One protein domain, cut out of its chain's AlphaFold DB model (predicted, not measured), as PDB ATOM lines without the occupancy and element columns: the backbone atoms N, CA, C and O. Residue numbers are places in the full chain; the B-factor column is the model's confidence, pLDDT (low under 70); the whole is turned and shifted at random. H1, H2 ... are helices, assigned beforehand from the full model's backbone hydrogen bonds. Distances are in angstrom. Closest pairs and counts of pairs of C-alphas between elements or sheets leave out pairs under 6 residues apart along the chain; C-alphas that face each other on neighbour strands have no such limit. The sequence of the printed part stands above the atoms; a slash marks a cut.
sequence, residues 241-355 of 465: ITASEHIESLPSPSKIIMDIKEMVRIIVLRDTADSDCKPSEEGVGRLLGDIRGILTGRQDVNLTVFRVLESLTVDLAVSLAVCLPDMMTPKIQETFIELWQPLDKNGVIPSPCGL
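What this domain is: This is residues 241 to 355 of the 465 residues of the protein "Putative codanin-1-like" of Penaeus vannamei (UniProt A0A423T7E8). Four helices stand side by side in an up-and-down bundle, H1 next to H3 and H2 next to H4, each running against the one before it in the chain. H1 and H4 are at opposite corners of the bundle, residues 271 to 276 of the loop from H1 to H2 stick out at one end, and the two unnamed end stretches, residues 241 to 252 and 341 to 355, lie toward the other. The printed part has 115 residues with four named helices, H1 to H4 in chain order, and no named strand; the class is all helix. It is compact, with a radius of gyration of the C-alphas of 14.2 A, and elongated, spanning 42 by 25 by 22 A.

How they stand to each other: Start with H1, residues 253 to 269, and go on to H2, residues 281 to 297: they form a helical hairpin, opposite ways at a shallow tilt of 28 degrees. They touch through residues 253 to 260 of H1 and 287 to 294 of H2 alone, with the C-alphas of Ile 256 and Ile 291 closest at 7.0 A. Next comes H3, residues 303 to 323, which touches H1, the same way at a shallow tilt of 22 degrees; their closest C-alphas, of Val 264 and Leu 316, are 5.5 A apart. H2 and H3 are a second helical hairpin, opposite ways at a shallow tilt of 15 degrees, but only just touch, with 3 pairs of C-alphas within 8 A; the closest C-alphas are those of Leu 295 and Phe 306 at 7.3 A, and H2 and H3 touch through residues 288 to 295 of H2 and 306 to 313 of H3 alone. Last is H4, residues 330 to 340, which touches H2, the same way at a shallow tilt of 14 degrees, with the C-alphas of Arg 292 and Leu 339 closest at 5.5 A. H3 and H4 are close but not clearly touching, their closest C-alphas, of Ala 317 and Phe 336, 7.8 A apart, while H1 and H4 are apart. In H1, H2 and H3 every O i to N i+4 pair is within hydrogen-bond range; in H4, 6 of 7 are.

Where its parts are: Find C-alpha 253 at (92.854, 159.236, 103.735); from there H1 runs 24.1 A to C-alpha 269. H2 covers 23.7 A from Glu 281 to Gly 297. H3, the longest with 21 residues, runs 29.4 A from C-alpha 303 at (87.138, 153.604, 112.512) to Cys 323. H4 runs 15.8 A from Pro 330 and ends at C-alpha 340, (82.523, 146.390, 100.906).

The domain as a whole: Look for the two C-alphas farthest apart at Ala 273 and Lys 345, 45.9 A from each other. The printed part has no cut; the link from H1 to H2 is long, with 11 residues, that from H2 to H3 tight, and that from H3 to H4 short. The mean pLDDT of the printed part is 80.8, and you will find values under 70 at residues 241 to 245, 271 to 277 and 342 to 354.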
ATOM      1  N   ILE A 241      91.333 147.397 112.495       54.53
ATOM      2  CA  ILE A 241      91.101 148.106 111.213       54.53
ATOM      3  C   ILE A 241      92.457 148.326 110.516       54.53
ATOM      4  O   ILE A 241      92.547 148.762 109.377       54.53
ATOM      5  N   THR A 242      93.552 148.008 111.207       54.38
ATOM      6  CA  THR A 242      94.907 148.291 110.757       54.38
ATOM      7  C   THR A 242      95.409 147.181 109.846       54.38
ATOM      8  O   THR A 242      95.525 146.031 110.277       54.38
ATOM      9  N   ALA A 243      95.752 147.552 108.613       58.03
ATOM     10  CA  ALA A 243      96.513 146.720 107.689       58.03
ATOM     11  C   ALA A 243      97.799 146.177 108.341       58.03
ATOM     12  O   ALA A 243      98.432 146.858 109.154       58.03
ATOM     13  N   SER A 244      98.225 144.968 107.969       57.44
ATOM     14  CA  SER A 244      99.462 144.369 108.494       57.44
ATOM     15  C   SER A 244     100.723 145.134 108.071       57.44
ATOM     16  O   SER A 244     101.690 145.176 108.823       57.44
ATOM     17  N   GLU A 245     100.695 145.795 106.912       59.81
ATOM     18  CA  GLU A 245     101.799 146.578 106.343       59.81
ATOM     19  C   GLU A 245     101.292 147.965 105.915       59.81
ATOM     20  O   GLU A 245     100.150 148.094 105.479       59.81
ATOM     21  N   HIS A 246     102.110 149.016 106.072       70.00
ATOM     22  CA  HIS A 246     101.762 150.378 105.650       70.00
ATOM     23  C   HIS A 246     102.263 150.645 104.226       70.00
ATOM     24  O   HIS A 246     103.469 150.739 104.000       70.00
ATOM     25  N   ILE A 247     101.341 150.811 103.277       74.56
ATOM     26  CA  ILE A 247     101.671 151.125 101.882       74.56
ATOM     27  C   ILE A 247     101.624 152.648 101.666       74.56
ATOM     28  O   ILE A 247     100.560 153.231 101.458       74.56
ATOM     29  N   GLU A 248     102.792 153.297 101.693       70.56
ATOM     30  CA  GLU A 248     102.928 154.761 101.563       70.56
ATOM     31  C   GLU A 248     102.634 155.282 100.139       70.56
ATOM     32  O   GLU A 248     102.306 156.453  99.963       70.56
ATOM     33  N   SER A 249     102.687 154.415  99.118       79.31
ATOM     34  CA  SER A 249     102.388 154.770  97.721       79.31
ATOM     35  C   SER A 249     100.902 155.025  97.440       79.31
ATOM     36  O   SER A 249     100.570 155.589  96.396       79.31
ATOM     37  N   LEU A 250     100.006 154.626  98.350       81.88
ATOM     38  CA  LEU A 250      98.571 154.882  98.236       81.88
ATOM     39  C   LEU A 250      98.220 156.319  98.658       81.88
ATOM     40  O   LEU A 250      98.882 156.882  99.535       81.88
ATOM     41  N   PRO A 251      97.131 156.911  98.127       84.38
ATOM     42  CA  PRO A 251      96.669 158.232  98.545       84.38
ATOM     43  C   PRO A 251      96.434 158.319 100.059       84.38
ATOM     44  O   PRO A 251      96.047 157.344 100.705       84.38
ATOM     45  N   SER A 252      96.637 159.504 100.640       87.38
ATOM     46  CA  SER A 252      96.296 159.722 102.048       87.38
ATOM     47  C   SER A 252      94.775 159.670 102.261       87.38
ATOM     48  O   SER A 252      94.023 160.085 101.370       87.38
ATOM     49  N   PRO A 253      94.286 159.253 103.447       87.12
ATOM     50  CA  PRO A 253      92.854 159.236 103.735       87.12
ATOM     51  C   PRO A 253      92.186 160.602 103.534       87.12
ATOM     52  O   PRO A 253      91.075 160.696 103.022       87.12
ATOM     53  N   SER A 254      92.880 161.690 103.871       88.62
ATOM     54  CA  SER A 254      92.382 163.049 103.642       88.62
ATOM     55  C   SER A 254      92.226 163.370 102.156       88.62
ATOM     56  O   SER A 254      91.227 163.977 101.773       88.62
ATOM     57  N   LYS A 255      93.183 162.955 101.311       88.75
ATOM     58  CA  LYS A 255      93.116 163.169  99.860       88.75
ATOM     59  C   LYS A 255      91.923 162.430  99.260       88.75
ATOM     60  O   LYS A 255      91.127 163.060  98.573       88.75
ATOM     61  N   ILE A 256      91.742 161.154  99.603       91.56
ATOM     62  CA  ILE A 256      90.649 160.346  99.046       91.56
ATOM     63  C   ILE A 256      89.264 160.853  99.480       91.56
ATOM     64  O   ILE A 256      88.323 160.840  98.691       91.56
ATOM     65  N   ILE A 257      89.147 161.382 100.707       90.56
ATOM     66  CA  ILE A 257      87.910 161.976 101.228       90.56
ATOM     67  C   ILE A 257      87.577 163.262 100.467       90.56
ATOM     68  O   ILE A 257      86.403 163.538 100.221       90.56
ATOM     69  N   MET A 258      88.581 164.068 100.113       88.81
ATOM     70  CA  MET A 258      88.367 165.249  99.274       88.81
ATOM     71  C   MET A 258      87.963 164.849  97.854       88.81
ATOM     72  O   MET A 258      87.004 165.409  97.335       88.81
ATOM     73  N   ASP A 259      88.621 163.845  97.275       90.62
ATOM     74  CA  ASP A 259      88.356 163.398  95.904       90.62
ATOM     75  C   ASP A 259      86.939 162.846  95.739       90.62
ATOM     76  O   ASP A 259      86.238 163.212  94.796       90.62
ATOM     77  N   ILE A 260      86.463 162.033  96.690       93.50
ATOM     78  CA  ILE A 260      85.084 161.537  96.648       93.50
ATOM     79  C   ILE A 260      84.056 162.646  96.879       93.50
ATOM     80  O   ILE A 260      83.031 162.676  96.200       93.50
ATOM     81  N   LYS A 261      84.325 163.594  97.789       88.12
ATOM     82  CA  LYS A 261      83.437 164.746  98.011       88.12
ATOM     83  C   LYS A 261      83.338 165.619  96.769       88.12
ATOM     84  O   LYS A 261      82.243 166.071  96.445       88.12
ATOM     85  N   GLU A 262      84.456 165.836  96.088       88.44
ATOM     86  CA  GLU A 262      84.497 166.621  94.862       88.44
ATOM     87  C   GLU A 262      83.777 165.903  93.718       88.44
ATOM     88  O   GLU A 262      82.951 166.514  93.045       88.44
ATOM     89  N   MET A 263      83.969 164.587  93.573       90.06
ATOM     90  CA  MET A 263      83.218 163.775  92.609       90.06
ATOM     91  C   MET A 263      81.703 163.868  92.857       90.06
ATOM     92  O   MET A 263      80.937 164.156  91.938       90.06
ATOM     93  N   VAL A 264      81.257 163.696  94.109       90.06
ATOM     94  CA  VAL A 264      79.840 163.852  94.486       90.06
ATOM     95  C   VAL A 264      79.345 165.272  94.198       90.06
ATOM     96  O   VAL A 264      78.244 165.435  93.673       90.06
ATOM     97  N   ARG A 265      80.144 166.306  94.500       87.56
ATOM     98  CA  ARG A 265      79.803 167.709  94.222       87.56
ATOM     99  C   ARG A 265      79.566 167.933  92.728       87.56
ATOM    100  O   ARG A 265      78.523 168.483  92.378       87.56
ATOM    101  N   ILE A 266      80.492 167.491  91.875       86.50
ATOM    102  CA  ILE A 266      80.406 167.623  90.412       86.50
ATOM    103  C   ILE A 266      79.143 166.929  89.887       86.50
ATOM    104  O   ILE A 266      78.375 167.529  89.133       86.50
ATOM    105  N   ILE A 267      78.884 165.696  90.337       89.12
ATOM    106  CA  ILE A 267      77.719 164.902  89.921       89.12
ATOM    107  C   ILE A 267      76.402 165.579  90.330       89.12
ATOM    108  O   ILE A 267      75.495 165.715  89.508       89.12
ATOM    109  N   VAL A 268      76.285 166.012  91.590       85.56
ATOM    110  CA  VAL A 268      75.032 166.553  92.144       85.56
ATOM    111  C   VAL A 268      74.740 167.963  91.631       85.56
ATOM    112  O   VAL A 268      73.595 168.261  91.295       85.56
ATOM    113  N   LEU A 269      75.751 168.835  91.557       82.56
ATOM    114  CA  LEU A 269      75.569 170.212  91.081       82.56
ATOM    115  C   LEU A 269      75.488 170.314  89.556       82.56
ATOM    116  O   LEU A 269      75.140 171.380  89.053       82.56
ATOM    117  N   ARG A 270      75.782 169.226  88.827       73.12
ATOM    118  CA  ARG A 270      75.855 169.203  87.355       73.12
ATOM    119  C   ARG A 270      76.812 170.271  86.813       73.12
ATOM    120  O   ARG A 270      76.617 170.808  85.726       73.12
ATOM    121  N   ASP A 271      77.830 170.591  87.603       62.69
ATOM    122  CA  ASP A 271      78.810 171.630  87.328       62.69
ATOM    123  C   ASP A 271      79.848 171.072  86.348       62.69
ATOM    124  O   ASP A 271      80.846 170.475  86.742       62.69
ATOM    125  N   THR A 272      79.549 171.173  85.050       54.19
ATOM    126  CA  THR A 272      80.429 170.709  83.962       54.19
ATOM    127  C   THR A 272      81.098 171.870  83.229       54.19
ATOM    128  O   THR A 272      81.414 171.737  82.046       54.19
ATOM    129  N   ALA A 273      81.240 173.031  83.877       51.78
ATOM    130  CA  ALA A 273      81.821 174.220  83.254       51.78
ATOM    131  C   ALA A 273      83.295 174.016  82.851       51.78
ATOM    132  O   ALA A 273      83.756 174.676  81.924       51.78
ATOM    133  N   ASP A 274      83.992 173.056  83.473       54.28
ATOM    134  CA  ASP A 274      85.327 172.608  83.073       54.28
ATOM    135  C   ASP A 274      85.266 171.264  82.323       54.28
ATOM    136  O   ASP A 274      84.803 170.245  82.846       54.28
ATOM    137  N   SER A 275      85.737 171.262  81.074       52.34
ATOM    138  CA  SER A 275      85.731 170.109  80.154       52.34
ATOM    139  C   SER A 275      86.504 168.894  80.692       52.34
ATOM    140  O   SER A 275      86.137 167.758  80.388       52.34
ATOM    141  N   ASP A 276      87.534 169.124  81.512       55.28
ATOM    142  CA  ASP A 276      88.460 168.089  81.997       55.28
ATOM    143  C   ASP A 276      87.986 167.368  83.275       55.28
ATOM    144  O   ASP A 276      88.581 166.368  83.677       55.28
ATOM    145  N   CYS A 277      86.894 167.822  83.904       60.00
ATOM    146  CA  CYS A 277      86.380 167.272  85.169       60.00
ATOM    147  C   CYS A 277      85.066 166.488  85.024       60.00
ATOM    148  O   CYS A 277      84.367 166.261  86.014       60.00
ATOM    149  N   LYS A 278      84.702 166.050  83.812       74.31
ATOM    150  CA  LYS A 278      83.527 165.184  83.648       74.31
ATOM    151  C   LYS A 278      83.762 163.825  84.326       74.31
ATOM    152  O   LYS A 278      84.801 163.210  84.084       74.31
ATOM    153  N   PRO A 279      82.805 163.325  85.128       84.44
ATOM    154  CA  PRO A 279      82.879 161.974  85.669       84.44
ATOM    155  C   PRO A 279      83.019 160.959  84.526       84.44
ATOM    156  O   PRO A 279      82.242 160.991  83.574       84.44
ATOM    157  N   SER A 280      84.018 160.077  84.612       91.00
ATOM    158  CA  SER A 280      84.204 158.956  83.686       91.00
ATOM    159  C   SER A 280      84.125 157.629  84.433       91.00
ATOM    160  O   SER A 280      84.381 157.571  85.640       91.00
ATOM    161  N   GLU A 281      83.796 156.550  83.724       91.12
ATOM    162  CA  GLU A 281      83.666 155.224  84.330       91.12
ATOM    163  C   GLU A 281      85.022 154.755  84.880       91.12
ATOM    164  O   GLU A 281      85.106 154.256  86.001       91.12
ATOM    165  N   GLU A 282      86.114 155.023  84.158       90.75
ATOM    166  CA  GLU A 282      87.476 154.756  84.629       90.75
ATOM    167  C   GLU A 282      87.862 155.633  85.824       90.75
ATOM    168  O   GLU A 282      88.627 155.201  86.684       90.75
ATOM    169  N   GLY A 283      87.377 156.876  85.887       91.25
ATOM    170  CA  GLY A 283      87.611 157.780  87.011       91.25
ATOM    171  C   GLY A 283      86.944 157.278  88.289       91.25
ATOM    172  O   GLY A 283      87.601 157.171  89.323       91.25
ATOM    173  N   VAL A 284      85.664 156.905  88.200       93.81
ATOM    174  CA  VAL A 284      84.905 156.334  89.323       93.81
ATOM    175  C   VAL A 284      85.502 154.992  89.751       93.81
ATOM    176  O   VAL A 284      85.739 154.787  90.939       93.81
ATOM    177  N   GLY A 285      85.806 154.101  88.802       93.00
ATOM    178  CA  GLY A 285      86.407 152.799  89.094       93.00
ATOM    179  C   GLY A 285      87.772 152.911  89.780       93.00
ATOM    180  O   GLY A 285      88.010 152.224  90.772       93.00
ATOM    181  N   ARG A 286      88.644 153.820  89.313       92.62
ATOM    182  CA  ARG A 286      89.928 154.105  89.978       92.62
ATOM    183  C   ARG A 286      89.727 154.626  91.396       92.62
ATOM    184  O   ARG A 286      90.356 154.106  92.307       92.62
ATOM    185  N   LEU A 287      88.813 155.577  91.593       94.31
ATOM    186  CA  LEU A 287      88.515 156.127  92.916       94.31
ATOM    187  C   LEU A 287      88.029 155.041  93.892       94.31
ATOM    188  O   LEU A 287      88.510 154.977  95.021       94.31
ATOM    189  N   LEU A 288      87.115 154.161  93.468       93.62
ATOM    190  CA  LEU A 288      86.653 153.034  94.293       93.62
ATOM    191  C   LEU A 288      87.787 152.037  94.589       93.62
ATOM    192  O   LEU A 288      87.903 151.559  95.717       93.62
ATOM    193  N   GLY A 289      88.647 151.762  93.605       90.19
ATOM    194  CA  GLY A 289      89.835 150.921  93.770       90.19
ATOM    195  C   GLY A 289      90.841 151.499  94.767       90.19
ATOM    196  O   GLY A 289      91.305 150.778  95.649       90.19
ATOM    197  N   ASP A 290      91.110 152.802  94.695       90.75
ATOM    198  CA  ASP A 290      91.978 153.513  95.638       90.75
ATOM    199  C   ASP A 290      91.407 153.453  97.061       90.75
ATOM    200  O   ASP A 290      92.147 153.189  98.011       90.75
ATOM    201  N   ILE A 291      90.085 153.616  97.221       91.00
ATOM    202  CA  ILE A 291      89.405 153.458  98.518       91.00
ATOM    203  C   ILE A 291      89.574 152.025  99.043       91.00
ATOM    204  O   ILE A 291      89.898 151.828 100.215       91.00
ATOM    205  N   ARG A 292      89.429 151.005  98.193       87.31
ATOM    206  CA  ARG A 292      89.676 149.616  98.610       87.31
ATOM    207  C   ARG A 292      91.133 149.397  99.017       87.31
ATOM    208  O   ARG A 292      91.407 148.733 100.019       87.31
ATOM    209  N   GLY A 293      92.065 149.982  98.270       86.06
ATOM    210  CA  GLY A 293      93.494 149.918  98.556       86.06
ATOM    211  C   GLY A 293      93.829 150.520  99.917       86.06
ATOM    212  O   GLY A 293      94.517 149.885 100.712       86.06
ATOM    213  N   ILE A 294      93.299 151.702 100.249       87.19
ATOM    214  CA  ILE A 294      93.568 152.313 101.561       87.19
ATOM    215  C   ILE A 294      92.919 151.536 102.709       87.19
ATOM    216  O   ILE A 294      93.542 151.395 103.755       87.19
ATOM    217  N   LEU A 295      91.706 151.001 102.524       82.31
ATOM    218  CA  LEU A 295      91.013 150.239 103.568       82.31
ATOM    219  C   LEU A 295      91.736 148.924 103.894       82.31
ATOM    220  O   LEU A 295      91.613 148.421 105.006       82.31
ATOM    221  N   THR A 296      92.491 148.374 102.942       79.62
ATOM    222  CA  THR A 296      93.213 147.104 103.107       79.62
ATOM    223  C   THR A 296      94.705 147.264 103.392       79.62
ATOM    224  O   THR A 296      95.284 146.392 104.036       79.62
ATOM    225  N   GLY A 297      95.329 148.355 102.934       77.38
ATOM    226  CA  GLY A 297      96.786 148.529 102.916       77.38
ATOM    227  C   GLY A 297      97.329 149.722 103.704       77.38
ATOM    228  O   GLY A 297      98.546 149.905 103.759       77.38
ATOM    229  N   ARG A 298      96.481 150.567 104.310       77.38
ATOM    230  CA  ARG A 298      96.943 151.708 105.118       77.38
ATOM    231  C   ARG A 298      96.684 151.509 106.609       77.38
ATOM    232  O   ARG A 298      95.576 151.222 107.043       77.38
ATOM    233  N   GLN A 299      97.722 151.730 107.414       77.00
ATOM    234  CA  GLN A 299      97.657 151.636 108.882       77.00
ATOM    235  C   GLN A 299      97.054 152.871 109.573       77.00
ATOM    236  O   GLN A 299      96.638 152.783 110.726       77.00
ATOM    237  N   ASP A 300      96.996 154.021 108.900       78.06
ATOM    238  CA  ASP A 300      96.460 155.280 109.440       78.06
ATOM    239  C   ASP A 300      94.938 155.431 109.246       78.06
ATOM    240  O   ASP A 300      94.357 156.461 109.603       78.06
ATOM    241  N   VAL A 301      94.269 154.397 108.726       79.81
ATOM    242  CA  VAL A 301      92.807 154.323 108.658       79.81
ATOM    243  C   VAL A 301      92.271 153.852 110.008       79.81
ATOM    244  O   VAL A 301      92.435 152.707 110.413       79.81
ATOM    245  N   ASN A 302      91.598 154.754 110.718       81.25
ATOM    246  CA  ASN A 302      90.856 154.425 111.933       81.25
ATOM    247  C   ASN A 302      89.355 154.248 111.639       81.25
ATOM    248  O   ASN A 302      88.877 154.556 110.546       81.25
ATOM    249  N   LEU A 303      88.585 153.814 112.642       81.12
ATOM    250  CA  LEU A 303      87.138 153.604 112.512       81.12
ATOM    251  C   LEU A 303      86.379 154.854 112.046       81.12
ATOM    252  O   LEU A 303      85.404 154.746 111.311       81.12
ATOM    253  N   THR A 304      86.811 156.053 112.441       82.44
ATOM    254  CA  THR A 304      86.169 157.297 111.995       82.44
ATOM    255  C   THR A 304      86.359 157.506 110.496       82.44
ATOM    256  O   THR A 304      85.392 157.803 109.800       82.44
ATOM    257  N   VAL A 305      87.576 157.309 109.989       84.12
ATOM    258  CA  VAL A 305      87.872 157.383 108.550       84.12
ATOM    259  C   VAL A 305      87.083 156.319 107.789       84.12
ATOM    260  O   VAL A 305      86.447 156.642 106.792       84.12
ATOM    261  N   PHE A 306      87.055 155.087 108.302       84.62
ATOM    262  CA  PHE A 306      86.279 153.987 107.732       84.62
ATOM    263  C   PHE A 306      84.803 154.363 107.547       84.62
ATOM    264  O   PHE A 306      84.285 154.283 106.438       84.62
ATOM    265  N   ARG A 307      84.140 154.859 108.605       84.44
ATOM    266  CA  ARG A 307      82.720 155.260 108.553       84.44
ATOM    267  C   ARG A 307      82.465 156.444 107.622       84.44
ATOM    268  O   ARG A 307      81.415 156.517 106.990       84.44
ATOM    269  N   VAL A 308      83.414 157.374 107.522       86.69
ATOM    270  CA  VAL A 308      83.321 158.490 106.570       86.69
ATOM    271  C   VAL A 308      83.397 157.979 105.130       86.69
ATOM    272  O   VAL A 308      82.596 158.407 104.304       86.69
ATOM    273  N   LEU A 309      84.314 157.059 104.828       89.44
ATOM    274  CA  LEU A 309      84.427 156.452 103.499       89.44
ATOM    275  C   LEU A 309      83.208 155.584 103.165       89.44
ATOM    276  O   LEU A 309      82.705 155.647 102.048       89.44
ATOM    277  N   GLU A 310      82.684 154.847 104.141       88.94
ATOM    278  CA  GLU A 310      81.424 154.108 104.028       88.94
ATOM    279  C   GLU A 310      80.278 155.031 103.596       88.94
ATOM    280  O   GLU A 310      79.676 154.823 102.544       88.94
ATOM    281  N   SER A 311      80.041 156.114 104.339       88.50
ATOM    282  CA  SER A 311      78.988 157.078 104.006       88.50
ATOM    283  C   SER A 311      79.207 157.734 102.640       88.50
ATOM    284  O   SER A 311      78.276 157.814 101.845       88.50
ATOM    285  N   LEU A 312      80.428 158.192 102.344       91.56
ATOM    286  CA  LEU A 312      80.710 158.927 101.107       91.56
ATOM    287  C   LEU A 312      80.648 158.036  99.863       91.56
ATOM    288  O   LEU A 312      80.266 158.510  98.796       91.56
ATOM    289  N   THR A 313      81.007 156.755  99.976       93.50
ATOM    290  CA  THR A 313      80.878 155.806  98.859       93.50
ATOM    291  C   THR A 313      79.418 155.489  98.569       93.50
ATOM    292  O   THR A 313      79.048 155.448  97.395       93.50
ATOM    293  N   VAL A 314      78.573 155.344  99.595       92.81
ATOM    294  CA  VAL A 314      77.118 155.237  99.402       92.81
ATOM    295  C   VAL A 314      76.568 156.510  98.754       92.81
ATOM    296  O   VAL A 314      75.838 156.414  97.767       92.81
ATOM    297  N   ASP A 315      76.959 157.693  99.242       91.25
ATOM    298  CA  ASP A 315      76.547 158.975  98.654       91.25
ATOM    299  C   ASP A 315      76.951 159.076  97.175       91.25
ATOM    300  O   ASP A 315      76.159 159.537  96.350       91.25
ATOM    301  N   LEU A 316      78.154 158.615  96.818       93.94
ATOM    302  CA  LEU A 316      78.623 158.548  95.434       93.94
ATOM    303  C   LEU A 316      77.774 157.593  94.591       93.94
ATOM    304  O   LEU A 316      77.300 157.994  93.529       93.94
ATOM    305  N   ALA A 317      77.548 156.363  95.056       94.75
ATOM    306  CA  ALA A 317      76.765 155.364  94.328       94.75
ATOM    307  C   ALA A 317      75.323 155.833  94.081       94.75
ATOM    308  O   ALA A 317      74.809 155.729  92.966       94.75
ATOM    309  N   VAL A 318      74.687 156.427  95.094       93.75
ATOM    310  CA  VAL A 318      73.341 157.002  94.973       93.75
ATOM    311  C   VAL A 318      73.338 158.215  94.041       93.75
ATOM    312  O   VAL A 318      72.446 158.344  93.202       93.75
ATOM    313  N   SER A 319      74.341 159.093  94.139       92.25
ATOM    314  CA  SER A 319      74.455 160.258  93.251       92.25
ATOM    315  C   SER A 319      74.638 159.837  91.794       92.25
ATOM    316  O   SER A 319      74.027 160.442  90.917       92.25
ATOM    317  N   LEU A 320      75.406 158.777  91.524       93.81
ATOM    318  CA  LEU A 320      75.519 158.183  90.191       93.81
ATOM    319  C   LEU A 320      74.174 157.616  89.733       93.81
ATOM    320  O   LEU A 320      73.687 158.007  88.678       93.81
ATOM    321  N   ALA A 321      73.529 156.774  90.545       94.25
ATOM    322  CA  ALA A 321      72.247 156.160  90.200       94.25
ATOM    323  C   ALA A 321      71.150 157.193  89.885       94.25
ATOM    324  O   ALA A 321      70.344 156.963  88.987       94.25
ATOM    325  N   VAL A 322      71.127 158.324  90.598       93.38
ATOM    326  CA  VAL A 322      70.074 159.345  90.480       93.38
ATOM    327  C   VAL A 322      70.432 160.478  89.519       93.38
ATOM    328  O   VAL A 322      69.605 160.898  88.714       93.38
ATOM    329  N   CYS A 323      71.642 161.028  89.583       91.19
ATOM    330  CA  CYS A 323      72.002 162.206  88.786       91.19
ATOM    331  C   CYS A 323      72.577 161.827  87.417       91.19
ATOM    332  O   CYS A 323      72.353 162.563  86.457       91.19
ATOM    333  N   LEU A 324      73.265 160.682  87.312       90.75
ATOM    334  CA  LEU A 324      73.878 160.179  86.077       90.75
ATOM    335  C   LEU A 324      73.583 158.676  85.864       90.75
ATOM    336  O   LEU A 324      74.517 157.869  85.871       90.75
ATOM    337  N   PRO A 325      72.311 158.273  85.658       92.00
ATOM    338  CA  PRO A 325      71.910 156.862  85.614       92.00
ATOM    339  C   PRO A 325      72.729 156.003  84.637       92.00
ATOM    340  O   PRO A 325      73.005 154.836  84.920       92.00
ATOM    341  N   ASP A 326      73.162 156.580  83.513       90.81
ATOM    342  CA  ASP A 326      73.972 155.903  82.492       90.81
ATOM    343  C   ASP A 326      75.355 155.473  83.009       90.81
ATOM    344  O   ASP A 326      75.880 154.447  82.581       90.81
ATOM    345  N   MET A 327      75.921 156.209  83.972       90.19
ATOM    346  CA  MET A 327      77.215 155.898  84.594       90.19
ATOM    347  C   MET A 327      77.126 154.804  85.659       90.19
ATOM    348  O   MET A 327      78.139 154.197  86.001       90.19
ATOM    349  N   MET A 328      75.931 154.530  86.187       93.56
ATOM    350  CA  MET A 328      75.695 153.421  87.111       93.56
ATOM    351  C   MET A 328      75.608 152.109  86.312       93.56
ATOM    352  O   MET A 328      74.533 151.521  86.131       93.56
ATOM    353  N   THR A 329      76.740 151.700  85.736       94.25
ATOM    354  CA  THR A 329      76.886 150.472  84.946       94.25
ATOM    355  C   THR A 329      76.968 149.246  85.864       94.25
ATOM    356  O   THR A 329      77.333 149.376  87.038       94.25
ATOM    357  N   PRO A 330      76.687 148.030  85.355       93.50
ATOM    358  CA  PRO A 330      76.881 146.802  86.127       93.50
ATOM    359  C   PRO A 330      78.310 146.654  86.665       93.50
ATOM    360  O   PRO A 330      78.494 146.197  87.785       93.50
ATOM    361  N   LYS A 331      79.313 147.113  85.904       93.56
ATOM    362  CA  LYS A 331      80.727 147.082  86.298       93.56
ATOM    363  C   LYS A 331      81.017 147.990  87.494       93.56
ATOM    364  O   LYS A 331      81.685 147.570  88.437       93.56
ATOM    365  N   ILE A 332      80.512 149.227  87.483       94.62
ATOM    366  CA  ILE A 332      80.646 150.145  88.627       94.62
ATOM    367  C   ILE A 332      79.922 149.589  89.851       94.62
ATOM    368  O   ILE A 332      80.454 149.633  90.960       94.62
ATOM    369  N   GLN A 333      78.733 149.023  89.647       93.69
ATOM    370  CA  GLN A 333      77.964 148.398  90.713       93.69
ATOM    371  C   GLN A 333      78.711 147.207  91.331       93.69
ATOM    372  O   GLN A 333      78.833 147.148  92.549       93.69
ATOM    373  N   GLU A 334      79.264 146.303  90.522       92.19
ATOM    374  CA  GLU A 334      80.089 145.178  90.981       92.19
ATOM    375  C   GLU A 334      81.323 145.664  91.752       92.19
ATOM    376  O   GLU A 334      81.555 145.221  92.874       92.19
ATOM    377  N   THR A 335      82.026 146.674  91.227       92.31
ATOM    378  CA  THR A 335      83.181 147.298  91.901       92.31
ATOM    379  C   THR A 335      82.804 147.850  93.283       92.31
ATOM    380  O   THR A 335      83.565 147.717  94.242       92.31
ATOM    381  N   PHE A 336      81.621 148.460  93.414       93.25
ATOM    382  CA  PHE A 336      81.112 148.941  94.701       93.25
ATOM    383  C   PHE A 336      80.784 147.795  95.665       93.25
ATOM    384  O   PHE A 336      81.093 147.882  96.853       93.25
ATOM    385  N   ILE A 337      80.139 146.731  95.181       90.69
ATOM    386  CA  ILE A 337      79.824 145.562  96.011       90.69
ATOM    387  C   ILE A 337      81.119 144.944  96.539       90.69
ATOM    388  O   ILE A 337      81.259 144.730  97.743       90.69
ATOM    389  N   GLU A 338      82.081 144.722  95.653       88.25
ATOM    390  CA  GLU A 338      83.389 144.171  95.981       88.25
ATOM    391  C   GLU A 338      84.171 145.020  96.994       88.25
ATOM    392  O   GLU A 338      84.849 144.466  97.861       88.25
ATOM    393  N   LEU A 339      84.073 146.352  96.912       89.06
ATOM    394  CA  LEU A 339      84.710 147.275  97.857       89.06
ATOM    395  C   LEU A 339      84.331 146.964  99.314       89.06
ATOM    396  O   LEU A 339      85.191 147.048 100.192       89.06
ATOM    397  N   TRP A 340      83.071 146.597  99.561       87.19
ATOM    398  CA  TRP A 340      82.523 146.390 100.906       87.19
ATOM    399  C   TRP A 340      82.286 144.922 101.275       87.19
ATOM    400  O   TRP A 340      81.876 144.637 102.405       87.19
ATOM    401  N   GLN A 341      82.548 143.984 100.364       79.88
ATOM    402  CA  GLN A 341      82.501 142.562 100.682       79.88
ATOM    403  C   GLN A 341      83.627 142.174 101.663       79.88
ATOM    404  O   GLN A 341      84.752 142.672 101.547       79.88
ATOM    405  N   PRO A 342      83.358 141.267 102.623       68.81
ATOM    406  CA  PRO A 342      84.374 140.795 103.556       68.81
ATOM    407  C   PRO A 342      85.520 140.105 102.813       68.81
ATOM    408  O   PRO A 342      85.287 139.230 101.983       68.81
ATOM    409  N   LEU A 343      86.756 140.456 103.159       62.97
ATOM    410  CA  LEU A 343      87.935 139.725 102.704       62.97
ATOM    411  C   LEU A 343      88.063 138.439 103.525       62.97
ATOM    412  O   LEU A 343      88.077 138.457 104.760       62.97
ATOM    413  N   ASP A 344      88.163 137.311 102.845       54.41
ATOM    414  CA  ASP A 344      88.453 136.019 103.435       54.41
ATOM    415  C   ASP A 344      89.830 136.039 104.123       54.41
ATOM    416  O   ASP A 344      90.873 136.212 103.506       54.41
ATOM    417  N   LYS A 345      89.796 135.919 105.459       45.72
ATOM    418  CA  LYS A 345      90.916 135.678 106.392       45.72
ATOM    419  C   LYS A 345      92.268 136.261 105.956       45.72
ATOM    420  O   LYS A 345      93.177 135.516 105.609       45.72
ATOM    421  N   ASN A 346      92.352 137.591 106.029       47.16
ATOM    422  CA  ASN A 346      93.535 138.420 106.343       47.16
ATOM    423  C   ASN A 346      93.256 139.914 106.078       47.16
ATOM    424  O   ASN A 346      94.046 140.765 106.475       47.16
ATOM    425  N   GLY A 347      92.129 140.248 105.439       47.94
ATOM    426  CA  GLY A 347      91.687 141.625 105.254       47.94
ATOM    427  C   GLY A 347      90.868 142.125 106.437       47.94
ATOM    428  O   GLY A 347      89.885 141.522 106.860       47.94
ATOM    429  N   VAL A 348      91.301 143.249 106.981       51.59
ATOM    430  CA  VAL A 348      90.814 143.820 108.231       51.59
ATOM    431  C   VAL A 348      89.669 144.808 107.936       51.59
ATOM    432  O   VAL A 348      89.695 145.974 108.313       51.59
ATOM    433  N   ILE A 349      88.661 144.352 107.186       58.34
ATOM    434  CA  ILE A 349      87.432 145.119 106.941       58.34
ATOM    435  C   ILE A 349      86.343 144.480 107.805       58.34
ATOM    436  O   ILE A 349      85.907 143.368 107.491       58.34
ATOM    437  N   PRO A 350      85.899 145.115 108.908       56.84
ATOM    438  CA  PRO A 350      84.702 144.654 109.592       56.84
ATOM    439  C   PRO A 350      83.562 144.673 108.573       56.84
ATOM    440  O   PRO A 350      83.295 145.719 107.981       56.84
ATOM    441  N   SER A 351      82.927 143.517 108.343       54.50
ATOM    442  CA  SER A 351      81.717 143.441 107.520       54.50
ATOM    443  C   SER A 351      80.783 144.558 107.987       54.50
ATOM    444  O   SER A 351      80.472 144.589 109.186       54.50
ATOM    445  N   PRO A 352      80.386 145.506 107.121       57.38
ATOM    446  CA  PRO A 352      79.581 146.630 107.569       57.38
ATOM    447  C   PRO A 352      78.309 146.086 108.222       57.38
ATOM    448  O   PRO A 352      77.668 145.180 107.688       57.38
ATOM    449  N   CYS A 353      77.945 146.608 109.396       52.66
ATOM    450  CA  CYS A 353      76.720 146.243 110.124       52.66
ATOM    451  C   CYS A 353      75.444 146.770 109.423       52.66
ATOM    452  O   CYS A 353      74.496 147.176 110.087       52.66
ATOM    453  N   GLY A 354      75.432 146.781 108.089       66.62
ATOM    454  CA  GLY A 354      74.567 147.594 107.244       66.62
ATOM    455  C   GLY A 354      75.313 148.837 106.766       66.62
ATOM    456  O   GLY A 354      75.794 149.614 107.588       66.62
ATOM    457  N   LEU A 355      75.425 149.003 105.446       78.75
ATOM    458  CA  LEU A 355      75.913 150.247 104.851       78.75
ATOM    459  C   LEU A 355      74.992 151.423 105.209       78.75
ATOM    460  O   LEU A 355      73.795 151.239 105.456       78.75
TER     461      LEU A 355